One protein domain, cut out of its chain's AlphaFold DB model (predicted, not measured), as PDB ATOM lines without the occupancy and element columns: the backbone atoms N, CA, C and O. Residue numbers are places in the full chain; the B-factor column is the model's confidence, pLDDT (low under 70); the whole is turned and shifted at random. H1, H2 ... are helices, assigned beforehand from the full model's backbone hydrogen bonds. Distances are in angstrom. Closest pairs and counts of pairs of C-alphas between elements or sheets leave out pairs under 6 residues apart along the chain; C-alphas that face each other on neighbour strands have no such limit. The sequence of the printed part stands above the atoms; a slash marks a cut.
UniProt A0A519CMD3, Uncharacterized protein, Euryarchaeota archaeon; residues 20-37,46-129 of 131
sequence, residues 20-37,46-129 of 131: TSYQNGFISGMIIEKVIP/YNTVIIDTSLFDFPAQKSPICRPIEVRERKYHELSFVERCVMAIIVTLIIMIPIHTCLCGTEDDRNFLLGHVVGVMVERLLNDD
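Overview. This is residues 20 to 37 and 46 to 129 of the 131 residues of an uncharacterized protein of Euryarchaeota archaeon (UniProt A0A519CMD3). H1 and H3 cross face to face, and H2 makes a wide V with H3. From its far end the unnamed stretch 46 to 80 reaches away, residues 54 to 65 sticking out. The 102 printed residues hold helices H1, H2, H3 and no named strand: all helix, extended, radius of gyration of the C-alphas 25.4 A, spans 77 by 39 by 22 A.

Arrangement. Start at H1, residues 20 to 35, which touches H3, residues 107 to 127, closest at the C-alphas of Phe 26 and Gly 115, 4.1 A. H2, residues 81 to 104, touches H3 with residues 98 to 102 alone, closest at C-alphas 102 and 110, 5.9 A, at a steep tilt of 63 degrees. Each O i to N i+4 pair is within hydrogen-bond range in H3, 10 of 12 in H1, 18 of 20 in H2.

Along the chain. Find C-alpha 20 at (16.897, -62.197, 85.075); H1 runs 22.6 A. H2 runs 33.0 A; H3 runs 30.1 A to C-alpha 127 at (4.277, -48.763, 102.531).

Size, cuts and confidence. Across the cut, residues 38 to 45, C-alphas 37 and 46 are 25.6 A apart. Residues 33 to 37, 46 to 78 and 128 to 129 have pLDDT under 70.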
ATOM      1  N   THR A  20      17.568 -63.107  86.016       82.69
ATOM      2  CA  THR A  20      16.897 -62.197  85.075       82.69
ATOM      3  C   THR A  20      15.371 -62.258  85.186       82.69
ATOM      4  O   THR A  20      14.713 -61.230  85.329       82.69
ATOM      5  N   SER A  21      14.796 -63.461  85.164       84.19
ATOM      6  CA  SER A  21      13.339 -63.659  85.195       84.19
ATOM      7  C   SER A  21      12.754 -63.299  86.562       84.19
ATOM      8  O   SER A  21      11.704 -62.662  86.643       84.19
ATOM      9  N   TYR A  22      13.478 -63.610  87.639       85.81
ATOM     10  CA  TYR A  22      13.107 -63.200  88.994       85.81
ATOM     11  C   TYR A  22      13.175 -61.690  89.204       85.81
ATOM     12  O   TYR A  22      12.243 -61.116  89.762       85.81
ATOM     13  N   GLN A  23      14.233 -61.031  88.729       85.44
ATOM     14  CA  GLN A  23      14.379 -59.580  88.828       85.44
ATOM     15  C   GLN A  23      13.236 -58.859  88.103       85.44
ATOM     16  O   GLN A  23      12.656 -57.926  88.658       85.44
ATOM     17  N   ASN A  24      12.861 -59.327  86.909       87.94
ATOM     18  CA  ASN A  24      11.721 -58.781  86.167       87.94
ATOM     19  C   ASN A  24      10.402 -58.955  86.935       87.94
ATOM     20  O   ASN A  24       9.608 -58.016  87.015       87.94
ATOM     21  N   GLY A  25      10.190 -60.126  87.542       85.75
ATOM     22  CA  GLY A  25       9.038 -60.381  88.406       85.75
ATOM     23  C   GLY A  25       9.005 -59.451  89.615       85.75
ATOM     24  O   GLY A  25       7.992 -58.811  89.877       85.75
ATOM     25  N   PHE A  26      10.130 -59.320  90.316       87.06
ATOM     26  CA  PHE A  26      10.267 -58.486  91.508       87.06
ATOM     27  C   PHE A  26       9.970 -57.012  91.235       87.06
ATOM     28  O   PHE A  26       9.155 -56.413  91.938       87.06
ATOM     29  N   ILE A  27      10.545 -56.451  90.168       86.44
ATOM     30  CA  ILE A  27      10.270 -55.070  89.751       86.44
ATOM     31  C   ILE A  27       8.783 -54.901  89.419       86.44
ATOM     32  O   ILE A  27       8.163 -53.947  89.886       86.44
ATOM     33  N   SER A  28       8.191 -55.841  88.671       87.44
ATOM     34  CA  SER A  28       6.756 -55.822  88.361       87.44
ATOM     35  C   SER A  28       5.890 -55.828  89.626       87.44
ATOM     36  O   SER A  28       4.900 -55.100  89.698       87.44
ATOM     37  N   GLY A  29       6.258 -56.629  90.628       82.25
ATOM     38  CA  GLY A  29       5.542 -56.707  91.901       82.25
ATOM     39  C   GLY A  29       5.618 -55.414  92.716       82.25
ATOM     40  O   GLY A  29       4.635 -55.038  93.344       82.25
ATOM     41  N   MET A  30       6.740 -54.692  92.666       83.62
ATOM     42  CA  MET A  30       6.896 -53.420  93.386       83.62
ATOM     43  C   MET A  30       6.118 -52.254  92.761       83.62
ATOM     44  O   MET A  30       5.751 -51.305  93.449       83.62
ATOM     45  N   ILE A  31       5.868 -52.282  91.448       84.44
ATOM     46  CA  ILE A  31       5.181 -51.175  90.759       84.44
ATOM     47  C   ILE A  31       3.658 -51.336  90.720       84.44
ATOM     48  O   ILE A  31       2.953 -50.346  90.520       84.44
ATOM     49  N   ILE A  32       3.126 -52.550  90.902       80.06
ATOM     50  CA  ILE A  32       1.705 -52.835  90.647       80.06
ATOM     51  C   ILE A  32       0.756 -52.033  91.548       80.06
ATOM     52  O   ILE A  32      -0.292 -51.575  91.089       80.06
ATOM     53  N   GLU A  33       1.144 -51.788  92.801       63.66
ATOM     54  CA  GLU A  33       0.337 -51.008  93.749       63.66
ATOM     55  C   GLU A  33       0.328 -49.507  93.424       63.66
ATOM     56  O   GLU A  33      -0.634 -48.813  93.750       63.66
ATOM     57  N   LYS A  34       1.342 -49.008  92.703       66.38
ATOM     58  CA  LYS A  34       1.410 -47.611  92.236       66.38
ATOM     59  C   LYS A  34       0.558 -47.369  90.991       66.38
ATOM     60  O   LYS A  34       0.122 -46.246  90.757       66.38
ATOM     61  N   VAL A  35       0.308 -48.412  90.197       63.81
ATOM     62  CA  VAL A  35      -0.480 -48.338  88.954       63.81
ATOM     63  C   VAL A  35      -1.975 -48.560  89.212       63.81
ATOM     64  O   VAL A  35      -2.809 -48.005  88.496       63.81
ATOM     65  N   ILE A  36      -2.337 -49.331  90.243       58.88
ATOM     66  CA  ILE A  36      -3.734 -49.611  90.601       58.88
ATOM     67  C   ILE A  36      -4.083 -48.852  91.891       58.88
ATOM     68  O   ILE A  36      -3.808 -49.354  92.981       58.88
ATOM     69  N   PRO A  37      -4.716 -47.663  91.817       54.91
ATOM     70  CA  PRO A  37      -5.111 -46.927  93.011       54.91
ATOM     71  C   PRO A  37      -6.118 -47.747  93.833       54.91
ATOM     72  O   PRO A  37      -7.248 -47.999  93.417       54.91
ATOM     73  N   TYR A  46     -27.211 -41.388 101.821       42.38
ATOM     74  CA  TYR A  46     -27.952 -41.229 103.069       42.38
ATOM     75  C   TYR A  46     -29.442 -41.513 102.860       42.38
ATOM     76  O   TYR A  46     -30.019 -41.079 101.865       42.38
ATOM     77  N   ASN A  47     -30.064 -42.227 103.800       47.75
ATOM     78  CA  ASN A  47     -31.515 -42.381 103.880       47.75
ATOM     79  C   ASN A  47     -31.959 -42.081 105.318       47.75
ATOM     80  O   ASN A  47     -31.297 -42.488 106.270       47.75
ATOM     81  N   THR A  48     -33.068 -41.365 105.475       49.50
ATOM     82  CA  THR A  48     -33.612 -40.960 106.777       49.50
ATOM     83  C   THR A  48     -34.319 -42.130 107.464       49.50
ATOM     84  O   THR A  48     -35.246 -42.697 106.886       49.50
ATOM     85  N   VAL A  49     -33.924 -42.464 108.696       52.56
ATOM     86  CA  VAL A  49     -34.605 -43.451 109.554       52.56
ATOM     87  C   VAL A  49     -35.199 -42.732 110.768       52.56
ATOM     88  O   VAL A  49     -34.578 -41.823 111.318       52.56
ATOM     89  N   ILE A  50     -36.409 -43.125 111.175       54.81
ATOM     90  CA  ILE A  50     -37.081 -42.639 112.387       54.81
ATOM     91  C   ILE A  50     -36.789 -43.647 113.502       54.81
ATOM     92  O   ILE A  50     -37.126 -44.820 113.366       54.81
ATOM     93  N   ILE A  51     -36.139 -43.203 114.578       56.69
ATOM     94  CA  ILE A  51     -35.837 -44.034 115.752       56.69
ATOM     95  C   ILE A  51     -36.889 -43.759 116.826       56.69
ATOM     96  O   ILE A  51     -37.182 -42.601 117.123       56.69
ATOM     97  N   ASP A  52     -37.427 -44.824 117.417       50.53
ATOM     98  CA  ASP A  52     -38.322 -44.741 118.566       50.53
ATOM     99  C   ASP A  52     -37.513 -44.447 119.838       50.53
ATOM    100  O   ASP A  52     -36.759 -45.280 120.344       50.53
ATOM    101  N   THR A  53     -37.638 -43.219 120.338       58.75
ATOM    102  CA  THR A  53     -36.910 -42.728 121.512       58.75
ATOM    103  C   THR A  53     -37.461 -43.265 122.832       58.75
ATOM    104  O   THR A  53     -36.872 -42.980 123.869       58.75
ATOM    105  N   SER A  54     -38.562 -44.027 122.826       58.16
ATOM    106  CA  SER A  54     -39.113 -44.660 124.037       58.16
ATOM    107  C   SER A  54     -38.294 -45.863 124.529       58.16
ATOM    108  O   SER A  54     -38.446 -46.279 125.673       58.16
ATOM    109  N   LEU A  55     -37.405 -46.402 123.687       54.94
ATOM    110  CA  LEU A  55     -36.571 -47.572 123.988       54.94
ATOM    111  C   LEU A  55     -35.235 -47.235 124.678       54.94
ATOM    112  O   LEU A  55     -34.446 -48.140 124.944       54.94
ATOM    113  N   PHE A  56     -34.957 -45.957 124.954       57.06
ATOM    114  CA  PHE A  56     -33.688 -45.507 125.529       57.06
ATOM    115  C   PHE A  56     -33.903 -44.403 126.574       57.06
ATOM    116  O   PHE A  56     -34.676 -43.471 126.356       57.06
ATOM    117  N   ASP A  57     -33.156 -44.467 127.679       52.94
ATOM    118  CA  ASP A  57     -33.147 -43.429 128.715       52.94
ATOM    119  C   ASP A  57     -32.332 -42.212 128.251       52.94
ATOM    120  O   ASP A  57     -31.124 -42.104 128.473       52.94
ATOM    121  N   PHE A  58     -32.996 -41.279 127.571       57.12
ATOM    122  CA  PHE A  58     -32.410 -39.988 127.219       57.12
ATOM    123  C   PHE A  58     -32.613 -38.964 128.349       57.12
ATOM    124  O   PHE A  58     -33.670 -38.941 128.983       57.12
ATOM    125  N   PRO A  59     -31.643 -38.060 128.598       57.00
ATOM    126  CA  PRO A  59     -31.830 -36.974 129.555       57.00
ATOM    127  C   PRO A  59     -33.039 -36.123 129.150       57.00
ATOM    128  O   PRO A  59     -33.185 -35.776 127.977       57.00
ATOM    129  N   ALA A  60     -33.897 -35.787 130.119       59.06
ATOM    130  CA  ALA A  60     -35.150 -35.075 129.881       59.06
ATOM    131  C   ALA A  60     -34.917 -33.785 129.073       59.06
ATOM    132  O   ALA A  60     -34.350 -32.806 129.566       59.06
ATOM    133  N   GLN A  61     -35.349 -33.785 127.811       55.72
ATOM    134  CA  GLN A  61     -35.237 -32.617 126.946       55.72
ATOM    135  C   GLN A  61     -36.419 -31.679 127.201       55.72
ATOM    136  O   GLN A  61     -37.574 -32.087 127.118       55.72
ATOM    137  N   LYS A  62     -36.135 -30.398 127.479       57.34
ATOM    138  CA  LYS A  62     -37.160 -29.349 127.665       57.34
ATOM    139  C   LYS A  62     -38.013 -29.111 126.410       57.34
ATOM    140  O   LYS A  62     -39.111 -28.575 126.516       57.34
ATOM    141  N   SER A  63     -37.509 -29.499 125.241       54.78
ATOM    142  CA  SER A  63     -38.206 -29.446 123.960       54.78
ATOM    143  C   SER A  63     -37.795 -30.656 123.114       54.78
ATOM    144  O   SER A  63     -36.630 -30.741 122.720       54.78
ATOM    145  N   PRO A  64     -38.700 -31.608 122.832       56.75
ATOM    146  CA  PRO A  64     -38.377 -32.719 121.948       56.75
ATOM    147  C   PRO A  64     -38.153 -32.176 120.534       56.75
ATOM    148  O   PRO A  64     -39.040 -31.560 119.943       56.75
ATOM    149  N   ILE A  65     -36.951 -32.377 119.995       57.66
ATOM    150  CA  ILE A  65     -36.623 -32.042 118.607       57.66
ATOM    151  C   ILE A  65     -36.336 -33.350 117.878       57.66
ATOM    152  O   ILE A  65     -35.329 -34.003 118.144       57.66
ATOM    153  N   CYS A  66     -37.188 -33.718 116.921       57.28
ATOM    154  CA  CYS A  66     -36.886 -34.800 115.992       57.28
ATOM    155  C   CYS A  66     -35.733 -34.356 115.085       57.28
ATOM    156  O   CYS A  66     -35.916 -33.503 114.216       57.28
ATOM    157  N   ARG A  67     -34.536 -34.910 115.291       57.50
ATOM    158  CA  ARG A  67     -33.413 -34.746 114.362       57.50
ATOM    159  C   ARG A  67     -33.197 -36.056 113.611       57.50
ATOM    160  O   ARG A  67     -33.148 -37.099 114.261       57.50
ATOM    161  N   PRO A  68     -33.060 -36.030 112.277       55.38
ATOM    162  CA  PRO A  68     -32.669 -37.219 111.537       55.38
ATOM    163  C   PRO A  68     -31.271 -37.642 112.000       55.38
ATOM    164  O   PRO A  68     -30.338 -36.839 111.992       55.38
ATOM    165  N   ILE A  69     -31.143 -38.891 112.441       59.19
ATOM    166  CA  ILE A  69     -29.860 -39.499 112.789       59.19
ATOM    167  C   ILE A  69     -29.467 -40.393 111.615       59.19
ATOM    168  O   ILE A  69     -30.216 -41.285 111.219       59.19
ATOM    169  N   GLU A  70     -28.295 -40.144 111.041       52.19
ATOM    170  CA  GLU A  70     -27.746 -40.963 109.962       52.19
ATOM    171  C   GLU A  70     -27.133 -42.238 110.554       52.19
ATOM    172  O   GLU A  70     -26.000 -42.248 111.037       52.19
ATOM    173  N   VAL A  71     -27.893 -43.332 110.549       56.19
ATOM    174  CA  VAL A  71     -27.407 -44.636 111.011       56.19
ATOM    175  C   VAL A  71     -26.769 -45.383 109.836       56.19
ATOM    176  O   VAL A  71     -27.387 -45.564 108.788       56.19
ATOM    177  N   ARG A  72     -25.513 -45.826 109.995       49.59
ATOM    178  CA  ARG A  72     -24.803 -46.646 108.995       49.59
ATOM    179  C   ARG A  72     -25.404 -48.050 108.934       49.59
ATOM    180  O   ARG A  72     -24.948 -48.948 109.639       49.59
ATOM    181  N   GLU A  73     -26.367 -48.281 108.054       48.78
ATOM    182  CA  GLU A  73     -26.747 -49.650 107.709       48.78
ATOM    183  C   GLU A  73     -25.738 -50.247 106.721       48.78
ATOM    184  O   GLU A  73     -25.553 -49.750 105.607       48.78
ATOM    185  N   ARG A  74     -25.099 -51.363 107.099       51.16
ATOM    186  CA  ARG A  74     -24.432 -52.239 106.127       51.16
ATOM    187  C   ARG A  74     -25.519 -52.969 105.342       51.16
ATOM    188  O   ARG A  74     -25.880 -54.090 105.687       51.16
ATOM    189  N   LYS A  75     -26.057 -52.351 104.290       50.31
ATOM    190  CA  LYS A  75     -26.834 -53.110 103.307       50.31
ATOM    191  C   LYS A  75     -25.870 -54.028 102.569       50.31
ATOM    192  O   LYS A  75     -25.101 -53.583 101.720       50.31
ATOM    193  N   TYR A  76     -25.883 -55.306 102.932       51.16
ATOM    194  CA  TYR A  76     -25.278 -56.336 102.108       51.16
ATOM    195  C   TYR A  76     -26.073 -56.360 100.807       51.16
ATOM    196  O   TYR A  76     -27.253 -56.701 100.804       51.16
ATOM    197  N   HIS A  77     -25.457 -55.924  99.710       59.22
ATOM    198  CA  HIS A  77     -26.002 -56.226  98.397       59.22
ATOM    199  C   HIS A  77     -25.972 -57.747  98.270       59.22
ATOM    200  O   HIS A  77     -24.898 -58.345  98.168       59.22
ATOM    201  N   GLU A  78     -27.137 -58.384  98.357       68.31
ATOM    202  CA  GLU A  78     -27.237 -59.802  98.060       68.31
ATOM    203  C   GLU A  78     -26.922 -59.978  96.577       68.31
ATOM    204  O   GLU A  78     -27.705 -59.590  95.713       68.31
ATOM    205  N   LEU A  79     -25.734 -60.515  96.291       71.00
ATOM    206  CA  LEU A  79     -25.335 -60.866  94.935       71.00
ATOM    207  C   LEU A  79     -26.354 -61.850  94.361       71.00
ATOM    208  O   LEU A  79     -26.618 -62.897  94.974       71.00
ATOM    209  N   SER A  80     -26.875 -61.519  93.184       84.81
ATOM    210  CA  SER A  80     -27.719 -62.393  92.374       84.81
ATOM    211  C   SER A  80     -27.008 -63.723  92.111       84.81
ATOM    212  O   SER A  80     -25.779 -63.789  92.062       84.81
ATOM    213  N   PHE A  81     -27.770 -64.801  91.912       86.81
ATOM    214  CA  PHE A  81     -27.214 -66.124  91.602       86.81
ATOM    215  C   PHE A  81     -26.228 -66.078  90.423       86.81
ATOM    216  O   PHE A  81     -25.147 -66.656  90.498       86.81
ATOM    217  N   VAL A  82     -26.554 -65.308  89.379       87.31
ATOM    218  CA  VAL A  82     -25.683 -65.123  88.209       87.31
ATOM    219  C   VAL A  82     -24.374 -64.434  88.598       87.31
ATOM    220  O   VAL A  82     -23.301 -64.879  88.202       87.31
ATOM    221  N   GLU A  83     -24.442 -63.389  89.422       86.12
ATOM    222  CA  GLU A  83     -23.256 -62.663  89.887       86.12
ATOM    223  C   GLU A  83     -22.366 -63.551  90.763       86.12
ATOM    224  O   GLU A  83     -21.144 -63.509  90.638       86.12
ATOM    225  N   ARG A  84     -22.956 -64.420  91.595       84.31
ATOM    226  CA  ARG A  84     -22.204 -65.415  92.376       84.31
ATOM    227  C   ARG A  84     -21.476 -66.407  91.474       84.31
ATOM    228  O   ARG A  84     -20.308 -66.693  91.724       84.31
ATOM    229  N   CYS A  85     -22.128 -66.901  90.421       88.19
ATOM    230  CA  CYS A  85     -21.502 -67.803  89.453       88.19
ATOM    231  C   CYS A  85     -20.349 -67.126  88.703       88.19
ATOM    232  O   CYS A  85     -19.270 -67.705  88.590       88.19
ATOM    233  N   VAL A  86     -20.540 -65.888  88.240       90.44
ATOM    234  CA  VAL A  86     -19.491 -65.123  87.549       90.44
ATOM    235  C   VAL A  86     -18.306 -64.865  88.480       90.44
ATOM    236  O   VAL A  86     -17.162 -65.118  88.104       90.44
ATOM    237  N   MET A  87     -18.564 -64.441  89.718       87.19
ATOM    238  CA  MET A  87     -17.509 -64.234  90.712       87.19
ATOM    239  C   MET A  87     -16.766 -65.530  91.038       87.19
ATOM    240  O   MET A  87     -15.544 -65.504  91.163       87.19
ATOM    241  N   ALA A  88     -17.467 -66.663  91.125       87.94
ATOM    242  CA  ALA A  88     -16.838 -67.961  91.339       87.94
ATOM    243  C   ALA A  88     -15.873 -68.314  90.199       87.94
ATOM    244  O   ALA A  88     -14.728 -68.662  90.472       87.94
ATOM    245  N   ILE A  89     -16.282 -68.139  88.937       89.25
ATOM    246  CA  ILE A  89     -15.421 -68.392  87.768       89.25
ATOM    247  C   ILE A  89     -14.177 -67.498  87.806       89.25
ATOM    248  O   ILE A  89     -13.063 -67.988  87.617       89.25
ATOM    249  N   ILE A  90     -14.347 -66.204  88.090       89.44
ATOM    250  CA  ILE A  90     -13.231 -65.251  88.177       89.44
ATOM    251  C   ILE A  90     -12.246 -65.674  89.271       89.44
ATOM    252  O   ILE A  90     -11.043 -65.741  89.025       89.44
ATOM    253  N   VAL A  91     -12.739 -66.000  90.468       87.69
ATOM    254  CA  VAL A  91     -11.891 -66.434  91.588       87.69
ATOM    255  C   VAL A  91     -11.167 -67.738  91.257       87.69
ATOM    256  O   VAL A  91      -9.969 -67.849  91.511       87.69
ATOM    257  N   THR A  92     -11.849 -68.706  90.639       87.25
ATOM    258  CA  THR A  92     -11.221 -69.956  90.201       87.25
ATOM    259  C   THR A  92     -10.111 -69.693  89.189       87.25
ATOM    260  O   THR A  92      -9.027 -70.246  89.344       87.25
ATOM    261  N   LEU A  93     -10.319 -68.820  88.200       86.25
ATOM    262  CA  LEU A  93      -9.278 -68.465  87.230       86.25
ATOM    263  C   LEU A  93      -8.063 -67.823  87.909       86.25
ATOM    264  O   LEU A  93      -6.933 -68.226  87.638       86.25
ATOM    265  N   ILE A  94      -8.286 -66.890  88.838       85.06
ATOM    266  CA  ILE A  94      -7.207 -66.227  89.588       85.06
ATOM    267  C   ILE A  94      -6.371 -67.240  90.378       85.06
ATOM    268  O   ILE A  94      -5.153 -67.104  90.432       85.06
ATOM    269  N   ILE A  95      -7.000 -68.257  90.973       84.50
ATOM    270  CA  ILE A  95      -6.305 -69.298  91.747       84.50
ATOM    271  C   ILE A  95      -5.622 -70.322  90.829       84.50
ATOM    272  O   ILE A  95      -4.536 -70.807  91.144       84.50
ATOM    273  N   MET A  96      -6.221 -70.645  89.682       84.69
ATOM    274  CA  MET A  96      -5.671 -71.634  88.752       84.69
ATOM    275  C   MET A  96      -4.405 -71.141  88.052       84.69
ATOM    276  O   MET A  96      -3.526 -71.954  87.789       84.69
ATOM    277  N   ILE A  97      -4.268 -69.835  87.799       82.56
ATOM    278  CA  ILE A  97      -3.072 -69.252  87.168       82.56
ATOM    279  C   ILE A  97      -1.779 -69.587  87.943       82.56
ATOM    280  O   ILE A  97      -0.910 -70.230  87.359       82.56
ATOM    281  N   PRO A  98      -1.616 -69.246  89.239       80.88
ATOM    282  CA  PRO A  98      -0.391 -69.561  89.971       80.88
ATOM    283  C   PRO A  98      -0.180 -71.069  90.142       80.88
ATOM    284  O   PRO A  98       0.957 -71.529  90.085       80.88
ATOM    285  N   ILE A  99      -1.250 -71.858  90.300       83.56
ATOM    286  CA  ILE A  99      -1.149 -73.323  90.397       83.56
ATOM    287  C   ILE A  99      -0.617 -73.913  89.087       83.56
ATOM    288  O   ILE A  99       0.318 -74.712  89.102       83.56
ATOM    289  N   HIS A 100      -1.176 -73.493  87.953       83.19
ATOM    290  CA  HIS A 100      -0.741 -73.934  86.635       83.19
ATOM    291  C   HIS A 100       0.699 -73.500  86.352       83.19
ATOM    292  O   HIS A 100       1.494 -74.305  85.880       83.19
ATOM    293  N   THR A 101       1.075 -72.266  86.692       82.00
ATOM    294  CA  THR A 101       2.456 -71.785  86.546       82.00
ATOM    295  C   THR A 101       3.441 -72.571  87.418       82.00
ATOM    296  O   THR A 101       4.561 -72.833  86.990       82.00
ATOM    297  N   CYS A 102       3.033 -73.012  88.610       77.19
ATOM    298  CA  CYS A 102       3.869 -73.842  89.478       77.19
ATOM    299  C   CYS A 102       4.020 -75.293  88.988       77.19
ATOM    300  O   CYS A 102       5.098 -75.864  89.151       77.19
ATOM    301  N   LEU A 103       2.961 -75.894  88.428       80.94
ATOM    302  CA  LEU A 103       2.937 -77.313  88.036       80.94
ATOM    303  C   LEU A 103       3.350 -77.562  86.579       80.94
ATOM    304  O   LEU A 103       4.005 -78.559  86.293       80.94
ATOM    305  N   CYS A 104       2.958 -76.668  85.673       82.81
ATOM    306  CA  CYS A 104       3.093 -76.821  84.222       82.81
ATOM    307  C   CYS A 104       3.863 -75.666  83.557       82.81
ATOM    308  O   CYS A 104       4.100 -75.714  82.352       82.81
ATOM    309  N   GLY A 105       4.206 -74.610  84.302       78.38
ATOM    310  CA  GLY A 105       4.925 -73.451  83.776       78.38
ATOM    311  C   GLY A 105       6.403 -73.729  83.520       78.38
ATOM    312  O   GLY A 105       6.993 -74.665  84.069       78.38
ATOM    313  N   THR A 106       7.019 -72.886  82.694       85.38
ATOM    314  CA  THR A 106       8.470 -72.934  82.496       85.38
ATOM    315  C   THR A 106       9.197 -72.464  83.759       85.38
ATOM    316  O   THR A 106       8.626 -71.798  84.626       85.38
ATOM    317  N   GLU A 107      10.489 -72.781  83.882       81.44
ATOM    318  CA  GLU A 107      11.292 -72.268  85.001       81.44
ATOM    319  C   GLU A 107      11.313 -70.735  85.047       81.44
ATOM    320  O   GLU A 107      11.356 -70.155  86.131       81.44
ATOM    321  N   ASP A 108      11.249 -70.080  83.887       83.56
ATOM    322  CA  ASP A 108      11.199 -68.625  83.780       83.56
ATOM    323  C   ASP A 108       9.889 -68.056  84.332       83.56
ATOM    324  O   ASP A 108       9.933 -67.123  85.135       83.56
ATOM    325  N   ASP A 109       8.749 -68.669  84.006       83.44
ATOM    326  CA  ASP A 109       7.437 -68.247  84.514       83.44
ATOM    327  C   ASP A 109       7.338 -68.419  86.033       83.44
ATOM    328  O   ASP A 109       6.817 -67.555  86.744       83.44
ATOM    329  N   ARG A 110       7.881 -69.524  86.558       83.25
ATOM    330  CA  ARG A 110       7.924 -69.794  88.000       83.25
ATOM    331  C   ARG A 110       8.818 -68.793  88.733       83.25
ATOM    332  O   ARG A 110       8.428 -68.282  89.781       83.25
ATOM    333  N   ASN A 111       9.993 -68.491  88.180       82.81
ATOM    334  CA  ASN A 111      10.926 -67.519  88.754       82.81
ATOM    335  C   ASN A 111      10.360 -66.093  88.702       82.81
ATOM    336  O   ASN A 111      10.506 -65.345  89.670       82.81
ATOM    337  N   PHE A 112       9.660 -65.740  87.622       87.12
ATOM    338  CA  PHE A 112       8.931 -64.479  87.506       87.12
ATOM    339  C   PHE A 112       7.809 -64.374  88.546       87.12
ATOM    340  O   PHE A 112       7.727 -63.372  89.255       87.12
ATOM    341  N   LEU A 113       6.978 -65.412  88.695       86.00
ATOM    342  CA  LEU A 113       5.894 -65.437  89.682       86.00
ATOM    343  C   LEU A 113       6.434 -65.300  91.111       86.00
ATOM    344  O   LEU A 113       5.889 -64.530  91.902       86.00
ATOM    345  N   LEU A 114       7.524 -66.003  91.429       84.00
ATOM    346  CA  LEU A 114       8.187 -65.898  92.727       84.00
ATOM    347  C   LEU A 114       8.681 -64.468  92.983       84.00
ATOM    348  O   LEU A 114       8.391 -63.900  94.034       84.00
ATOM    349  N   GLY A 115       9.369 -63.872  92.004       84.62
ATOM    350  CA  GLY A 115       9.815 -62.483  92.070       84.62
ATOM    351  C   GLY A 115       8.648 -61.527  92.294       84.62
ATOM    352  O   GLY A 115       8.696 -60.707  93.204       84.62
ATOM    353  N   HIS A 116       7.561 -61.685  91.538       87.31
ATOM    354  CA  HIS A 116       6.364 -60.851  91.647       87.31
ATOM    355  C   HIS A 116       5.723 -60.920  93.038       87.31
ATOM    356  O   HIS A 116       5.390 -59.884  93.610       87.31
ATOM    357  N   VAL A 117       5.571 -62.118  93.612       85.06
ATOM    358  CA  VAL A 117       5.015 -62.285  94.966       85.06
ATOM    359  C   VAL A 117       5.897 -61.601  96.011       85.06
ATOM    360  O   VAL A 117       5.380 -60.870  96.856       85.06
ATOM    361  N   VAL A 118       7.218 -61.786  95.935       85.12
ATOM    362  CA  VAL A 118       8.165 -61.150  96.864       85.12
ATOM    363  C   VAL A 118       8.158 -59.627  96.696       85.12
ATOM    364  O   VAL A 118       8.134 -58.915  97.694       85.12
ATOM    365  N   GLY A 119       8.109 -59.119  95.462       84.31
ATOM    366  CA  GLY A 119       8.043 -57.683  95.171       84.31
ATOM    367  C   GLY A 119       6.808 -57.016  95.773       84.31
ATOM    368  O   GLY A 119       6.933 -55.984  96.425       84.31
ATOM    369  N   VAL A 120       5.633 -57.646  95.645       84.81
ATOM    370  CA  VAL A 120       4.393 -57.160  96.278       84.81
ATOM    371  C   VAL A 120       4.496 -57.187  97.806       84.81
ATOM    372  O   VAL A 120       4.060 -56.250  98.465       84.81
ATOM    373  N   MET A 121       5.069 -58.245  98.393       81.75
ATOM    374  CA  MET A 121       5.248 -58.326  99.850       81.75
ATOM    375  C   MET A 121       6.184 -57.235 100.379       81.75
ATOM    376  O   MET A 121       5.893 -56.642 101.413       81.75
ATOM    377  N   VAL A 122       7.288 -56.970  99.676       82.06
ATOM    378  CA  VAL A 122       8.255 -55.931 100.050       82.06
ATOM    379  C   VAL A 122       7.646 -54.540  99.912       82.06
ATOM    380  O   VAL A 122       7.762 -53.754 100.844       82.06
ATOM    381  N   GLU A 123       6.962 -54.238  98.807       81.38
ATOM    382  CA  GLU A 123       6.303 -52.937  98.625       81.38
ATOM    383  C   GLU A 123       5.253 -52.685  99.712       81.38
ATOM    384  O   GLU A 123       5.208 -51.597 100.280       81.38
ATOM    385  N   ARG A 124       4.465 -53.706 100.073       78.12
ATOM    386  CA  ARG A 124       3.521 -53.605 101.193       78.12
ATOM    387  C   ARG A 124       4.217 -53.367 102.519       78.12
ATOM    388  O   ARG A 124       3.771 -52.508 103.254       78.12
ATOM    389  N   LEU A 125       5.295 -54.093 102.814       79.00
ATOM    390  CA  LEU A 125       6.056 -53.904 104.051       79.00
ATOM    391  C   LEU A 125       6.647 -52.488 104.145       79.00
ATOM    392  O   LEU A 125       6.688 -51.926 105.230       79.00
ATOM    393  N   LEU A 126       7.096 -51.924 103.021       79.75
ATOM    394  CA  LEU A 126       7.665 -50.575 102.960       79.75
ATOM    395  C   LEU A 126       6.604 -49.465 103.010       79.75
ATOM    396  O   LEU A 126       6.918 -48.365 103.449       79.75
ATOM    397  N   ASN A 127       5.373 -49.738 102.565       72.69
ATOM    398  CA  ASN A 127       4.277 -48.763 102.531       72.69
ATOM    399  C   ASN A 127       3.228 -48.956 103.650       72.69
ATOM    400  O   ASN A 127       2.289 -48.165 103.730       72.69
ATOM    401  N   ASP A 128       3.337 -49.982 104.507       60.94
ATOM    402  CA  ASP A 128       2.427 -50.184 105.656       60.94
ATOM    403  C   ASP A 128       2.700 -49.202 106.816       60.94
ATOM    404  O   ASP A 128       1.904 -49.134 107.749       60.94
ATOM    405  N   ASP A 129       3.774 -48.402 106.741       52.78
ATOM    406  CA  ASP A 129       4.104 -47.347 107.716       52.78
ATOM    407  C   ASP A 129       3.242 -46.064 107.557       52.78
ATOM    408  O   ASP A 129       3.345 -45.149 108.371       52.78
TER     409      ASP A 129